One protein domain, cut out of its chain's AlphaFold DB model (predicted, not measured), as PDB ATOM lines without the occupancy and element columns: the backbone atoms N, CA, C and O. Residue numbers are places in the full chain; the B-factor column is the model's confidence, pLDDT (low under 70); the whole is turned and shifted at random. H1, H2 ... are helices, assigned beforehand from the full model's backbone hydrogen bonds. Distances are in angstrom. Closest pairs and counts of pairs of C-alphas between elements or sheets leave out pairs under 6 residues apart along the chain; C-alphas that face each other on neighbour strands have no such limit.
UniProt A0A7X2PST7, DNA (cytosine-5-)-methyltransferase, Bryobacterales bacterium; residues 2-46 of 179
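Overview. This is residues 2 to 46 of the 179 residues of the protein "DNA (cytosine-5-)-methyltransferase" of Bryobacterales bacterium (UniProt A0A7X2PST7). Helix H1 sits in the middle, with the short H2 making a corner at its end and H3 packed nearly crosswise on it. A long loop arcs from H2 round to H3, with residues 15 to 21 sticking out, and the tail after H3 folds back towards Leu 2. The printed part has 45 residues with three named helices, H1, H2, H3 in chain order, and no named strand; it is all helix in class, though under half of its residues are in named elements. It is only just compact, close to loose, with a radius of gyration of the C-alphas of 10.8 A, and spans 30 by 21 by 15 A.

Along the chain. Find C-alpha 2 at (32.298, 37.970, -5.302); from there H1, residues 2 to 9, runs 10.1 A. H2, residues 11 to 15, covers 6.0 A. H3, residues 30 to 37, runs 10.1 A to C-alpha 37 at (41.306, 35.425, -4.623).

Arrangement. H1 and H2 touch only at the corner, their closest C-alphas, Gln 6 and Tyr 12, 5.2 A apart. H1 and H3 touch, about perpendicular at 77 degrees; their closest C-alphas, Val 4 and Ala 34, are 5.5 A apart. H2 and H3 are apart. Every O i to N i+4 pair is within hydrogen-bond range in H2 and H3, and 3 of 4 in H1.

Size, cuts and confidence. The farthest C-alphas, Lys 21 and Leu 39, are 31.0 A apart. The printed part has no cut, and the link from H2 to H3 is long. Look for pLDDT under 70 at residues 35 to 42.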
ATOM      1  N   LEU A   2      33.502  37.510  -6.027       86.31
ATOM      2  CA  LEU A   2      32.298  37.970  -5.302       86.31
ATOM      3  C   LEU A   2      32.457  38.082  -3.773       86.31
ATOM      4  O   LEU A   2      32.013  39.052  -3.177       86.31
ATOM      5  N   TRP A   3      33.110  37.128  -3.106       87.00
ATOM      6  CA  TRP A   3      33.250  37.191  -1.643       87.00
ATOM      7  C   TRP A   3      34.214  38.274  -1.155       87.00
ATOM      8  O   TRP A   3      34.059  38.755  -0.035       87.00
ATOM      9  N   VAL A   4      35.201  38.652  -1.971       86.12
ATOM     10  CA  VAL A   4      36.061  39.811  -1.687       86.12
ATOM     11  C   VAL A   4      35.231  41.084  -1.816       86.12
ATOM     12  O   VAL A   4      35.197  41.877  -0.882       86.12
ATOM     13  N   ASP A   5      34.488  41.195  -2.915       88.69
ATOM     14  CA  ASP A   5      33.593  42.316  -3.216       88.69
ATOM     15  C   ASP A   5      32.542  42.532  -2.101       88.69
ATOM     16  O   ASP A   5      32.358  43.622  -1.565       88.69
ATOM     17  N   GLN A   6      31.928  41.449  -1.622       90.56
ATOM     18  CA  GLN A   6      30.963  41.492  -0.523       90.56
ATOM     19  C   GLN A   6      31.611  41.717   0.846       90.56
ATOM     20  O   GLN A   6      31.176  42.558   1.628       90.56
ATOM     21  N   TRP A   7      32.602  40.912   1.218       89.19
ATOM     22  CA  TRP A   7      32.978  40.771   2.629       89.19
ATOM     23  C   TRP A   7      34.346  41.345   2.975       89.19
ATOM     24  O   TRP A   7      34.704  41.316   4.154       89.19
ATOM     25  N   VAL A   8      35.113  41.822   1.996       87.19
ATOM     26  CA  VAL A   8      36.425  42.448   2.205       87.19
ATOM     27  C   VAL A   8      36.372  43.926   1.837       87.19
ATOM     28  O   VAL A   8      36.626  44.745   2.714       87.19
ATOM     29  N   THR A   9      36.007  44.263   0.597       88.50
ATOM     30  CA  THR A   9      35.875  45.664   0.154       88.50
ATOM     31  C   THR A   9      34.530  46.246   0.573       88.50
ATOM     32  O   THR A   9      34.471  47.356   1.085       88.50
ATOM     33  N   GLY A  10      33.453  45.465   0.441       89.75
ATOM     34  CA  GLY A  10      32.091  45.903   0.738       89.75
ATOM     35  C   GLY A  10      31.410  46.642  -0.416       89.75
ATOM     36  O   GLY A  10      30.238  47.000  -0.273       89.75
ATOM     37  N   GLU A  11      32.102  46.811  -1.545       91.88
ATOM     38  CA  GLU A  11      31.650  47.541  -2.735       91.88
ATOM     39  C   GLU A  11      30.333  46.982  -3.281       91.88
ATOM     40  O   GLU A  11      29.421  47.752  -3.575       91.88
ATOM     41  N   TYR A  12      30.162  45.655  -3.318       93.44
ATOM     42  CA  TYR A  12      28.891  45.015  -3.673       93.44
ATOM     43  C   TYR A  12      27.716  45.563  -2.847       93.44
ATOM     44  O   TYR A  12      26.669  45.927  -3.385       93.44
ATOM     45  N   TRP A  13      27.868  45.648  -1.523       94.50
ATOM     46  CA  TRP A  13      26.776  46.112  -0.664       94.50
ATOM     47  C   TRP A  13      26.490  47.598  -0.846       94.50
ATOM     48  O   TRP A  13      25.342  48.008  -0.682       94.50
ATOM     49  N   GLU A  14      27.515  48.392  -1.145       94.12
ATOM     50  CA  GLU A  14      27.387  49.823  -1.420       94.12
ATOM     51  C   GLU A  14      26.701  50.065  -2.765       94.12
ATOM     52  O   GLU A  14      25.709  50.794  -2.811       94.12
ATOM     53  N   ARG A  15      27.135  49.363  -3.822       93.75
ATOM     54  CA  ARG A  15      26.530  49.392  -5.162       93.75
ATOM     55  C   ARG A  15      25.034  49.097  -5.121       93.75
ATOM     56  O   ARG A  15      24.257  49.760  -5.798       93.75
ATOM     57  N   HIS A  16      24.627  48.126  -4.307       93.62
ATOM     58  CA  HIS A  16      23.223  47.738  -4.153       93.62
ATOM     59  C   HIS A  16      22.496  48.422  -2.992       93.62
ATOM     60  O   HIS A  16      21.356  48.065  -2.697       93.62
ATOM     61  N   GLN A  17      23.148  49.368  -2.310       94.25
ATOM     62  CA  GLN A  17      22.592  50.117  -1.181       94.25
ATOM     63  C   GLN A  17      21.987  49.220  -0.083       94.25
ATOM     64  O   GLN A  17      20.990  49.569   0.547       94.25
ATOM     65  N   VAL A  18      22.586  48.050   0.175       92.25
ATOM     66  CA  VAL A  18      22.057  47.062   1.131       92.25
ATOM     67  C   VAL A  18      22.472  47.433   2.563       92.25
ATOM     68  O   VAL A  18      23.668  47.374   2.907       92.25
ATOM     69  N   PRO A  19      21.517  47.760   3.458       91.25
ATOM     70  CA  PRO A  19      21.821  48.088   4.847       91.25
ATOM     71  C   PRO A  19      22.440  46.899   5.583       91.25
ATOM     72  O   PRO A  19      22.024  45.762   5.378       91.25
ATOM     73  N   ARG A  20      23.369  47.141   6.523       88.38
ATOM     74  CA  ARG A  20      24.063  46.066   7.276       88.38
ATOM     75  C   ARG A  20      23.121  45.045   7.921       88.38
ATOM     76  O   ARG A  20      23.472  43.877   7.975       88.38
ATOM     77  N   LYS A  21      21.935  45.471   8.368       87.75
ATOM     78  CA  LYS A  21      20.913  44.608   8.992       87.75
ATOM     79  C   LYS A  21      20.221  43.648   8.016       87.75
ATOM     80  O   LYS A  21      19.621  42.681   8.460       87.75
ATOM     81  N   GLN A  22      20.260  43.947   6.718       86.75
ATOM     82  CA  GLN A  22      19.669  43.127   5.654       86.75
ATOM     83  C   GLN A  22      20.720  42.276   4.932       86.75
ATOM     84  O   GLN A  22      20.373  41.465   4.077       86.75
ATOM     85  N   ARG A  23      22.004  42.456   5.263       87.75
ATOM     86  CA  ARG A  23      23.077  41.587   4.781       87.75
ATOM     87  C   ARG A  23      22.940  40.246   5.503       87.75
ATOM     88  O   ARG A  23      22.718  40.225   6.712       87.75
ATOM     89  N   GLY A  24      23.052  39.148   4.759       81.81
ATOM     90  CA  GLY A  24      23.041  37.805   5.336       81.81
ATOM     91  C   GLY A  24      24.237  37.549   6.260       81.81
ATOM     92  O   GLY A  24      25.061  38.426   6.528       81.81
ATOM     93  N   SER A  25      24.366  36.317   6.738       83.38
ATOM     94  CA  SER A  25      25.540  35.916   7.513       83.38
ATOM     95  C   SER A  25      26.773  35.803   6.621       83.38
ATOM     96  O   SER A  25      26.710  35.289   5.505       83.38
ATOM     97  N   ARG A  26      27.922  36.235   7.143       84.50
ATOM     98  CA  ARG A  26      29.207  36.062   6.463       84.50
ATOM     99  C   ARG A  26      29.502  34.560   6.279       84.50
ATOM    100  O   ARG A  26      29.440  33.833   7.274       84.50
ATOM    101  N   PRO A  27      29.862  34.090   5.069       83.94
ATOM    102  CA  PRO A  27      30.154  32.678   4.833       83.94
ATOM    103  C   PRO A  27      31.317  32.173   5.695       83.94
ATOM    104  O   PRO A  27      32.317  32.875   5.890       83.94
ATOM    105  N   SER A  28      31.228  30.932   6.173       82.31
ATOM    106  CA  SER A  28      32.349  30.284   6.856       82.31
ATOM    107  C   SER A  28      33.524  30.080   5.887       82.31
ATOM    108  O   SER A  28      33.350  29.790   4.704       82.31
ATOM    109  N   GLY A  29      34.752  30.294   6.368       78.88
ATOM    110  CA  GLY A  29      35.964  30.123   5.556       78.88
ATOM    111  C   GLY A  29      36.182  31.179   4.461       78.88
ATOM    112  O   GLY A  29      37.069  31.004   3.621       78.88
ATOM    113  N   PHE A  30      35.424  32.286   4.453       80.44
ATOM    114  CA  PHE A  30      35.604  33.327   3.437       80.44
ATOM    115  C   PHE A  30      37.022  33.939   3.473       80.44
ATOM    116  O   PHE A  30      37.533  34.272   2.411       80.44
ATOM    117  N   GLN A  31      37.684  34.036   4.643       76.00
ATOM    118  CA  GLN A  31      39.054  34.576   4.774       76.00
ATOM    119  C   GLN A  31      40.046  33.801   3.903       76.00
ATOM    120  O   GLN A  31      40.763  34.389   3.100       76.00
ATOM    121  N   THR A  32      40.028  32.469   4.000       76.19
ATOM    122  CA  THR A  32      40.916  31.588   3.235       76.19
ATOM    123  C   THR A  32      40.674  31.708   1.731       76.19
ATOM    124  O   THR A  32      41.623  31.706   0.948       76.19
ATOM    125  N   ARG A  33      39.410  31.826   1.298       72.38
ATOM    126  CA  ARG A  33      39.075  32.013  -0.125       72.38
ATOM    127  C   ARG A  33      39.413  33.416  -0.624       72.38
ATOM    128  O   ARG A  33      39.922  33.532  -1.730       72.38
ATOM    129  N   ALA A  34      39.197  34.451   0.184       72.06
ATOM    130  CA  ALA A  34      39.543  35.830  -0.144       72.06
ATOM    131  C   ALA A  34      41.060  36.022  -0.299       72.06
ATOM    132  O   ALA A  34      41.496  36.647  -1.259       72.06
ATOM    133  N   MET A  35      41.868  35.409   0.572       69.62
ATOM    134  CA  MET A  35      43.331  35.408   0.443       69.62
ATOM    135  C   MET A  35      43.819  34.694  -0.825       69.62
ATOM    136  O   MET A  35      44.809  35.099  -1.418       69.62
ATOM    137  N   LYS A  36      43.127  33.639  -1.276       68.44
ATOM    138  CA  LYS A  36      43.433  32.990  -2.566       68.44
ATOM    139  C   LYS A  36      42.938  33.801  -3.763       68.44
ATOM    140  O   LYS A  36      43.489  33.678  -4.849       68.44
ATOM    141  N   ALA A  37      41.893  34.602  -3.578       64.12
ATOM    142  CA  ALA A  37      41.306  35.425  -4.623       64.12
ATOM    143  C   ALA A  37      42.232  36.549  -5.080       64.12
ATOM    144  O   ALA A  37      42.236  36.858  -6.261       64.12
ATOM    145  N   SER A  38      43.037  37.120  -4.176       60.44
ATOM    146  CA  SER A  38      44.010  38.165  -4.526       60.44
ATOM    147  C   SER A  38      45.128  37.678  -5.455       60.44
ATOM    148  O   SER A  38      45.945  38.481  -5.883       60.44
ATOM    149  N   LEU A  39      45.192  36.372  -5.749       57.69
ATOM    150  CA  LEU A  39      46.121  35.782  -6.716       57.69
ATOM    151  C   LEU A  39      45.579  35.795  -8.155       57.69
ATOM    152  O   LEU A  39      46.318  35.456  -9.073       57.69
ATOM    153  N   PHE A  40      44.306  36.151  -8.361       60.53
ATOM    154  CA  PHE A  40      43.669  36.157  -9.676       60.53
ATOM    155  C   PHE A  40      42.824  37.423  -9.858       60.53
ATOM    156  O   PHE A  40      41.869  37.638  -9.108       60.53
ATOM    157  N   ASP A  41      43.103  38.200 -10.908       64.50
ATOM    158  CA  ASP A  41      42.303  39.358 -11.351       64.50
ATOM    159  C   ASP A  41      40.969  38.915 -11.986       64.50
ATOM    160  O   ASP A  41      40.642  39.210 -13.134       64.50
ATOM    161  N   ALA A  42      40.191  38.119 -11.252       67.69
ATOM    162  CA  ALA A  42      38.929  37.568 -11.714       67.69
ATOM    163  C   ALA A  42      37.767  38.518 -11.402       67.69
ATOM    164  O   ALA A  42      37.512  38.863 -10.235       67.69
ATOM    165  N   ILE A  43      37.006  38.851 -12.450       76.31
ATOM    166  CA  ILE A  43      35.731  39.572 -12.371       76.31
ATOM    167  C   ILE A  43      34.821  38.854 -11.353       76.31
ATOM    168  O   ILE A  43      34.772  37.618 -11.330       76.31
ATOM    169  N   PRO A  44      34.157  39.577 -10.430       80.56
ATOM    170  CA  PRO A  44      33.225  38.957  -9.497       80.56
ATOM    171  C   PRO A  44      32.080  38.256 -10.239       80.56
ATOM    172  O   PRO A  44      31.629  38.703 -11.289       80.56
ATOM    173  N   TRP A  45      31.617  37.138  -9.679       86.88
ATOM    174  CA  TRP A  45      30.440  36.440 -10.189       86.88
ATOM    175  C   TRP A  45      29.209  37.346 -10.112       86.88
ATOM    176  O   TRP A  45      29.020  38.024  -9.105       86.88
ATOM    177  N   VAL A  46      28.368  37.297 -11.145       90.81
ATOM    178  CA  VAL A  46      27.079  38.004 -11.193       90.81
ATOM    179  C   VAL A  46      26.075  37.283 -10.290       90.81
ATOM    180  O   VAL A  46      25.916  36.063 -10.380       90.81
TER     181      VAL A  46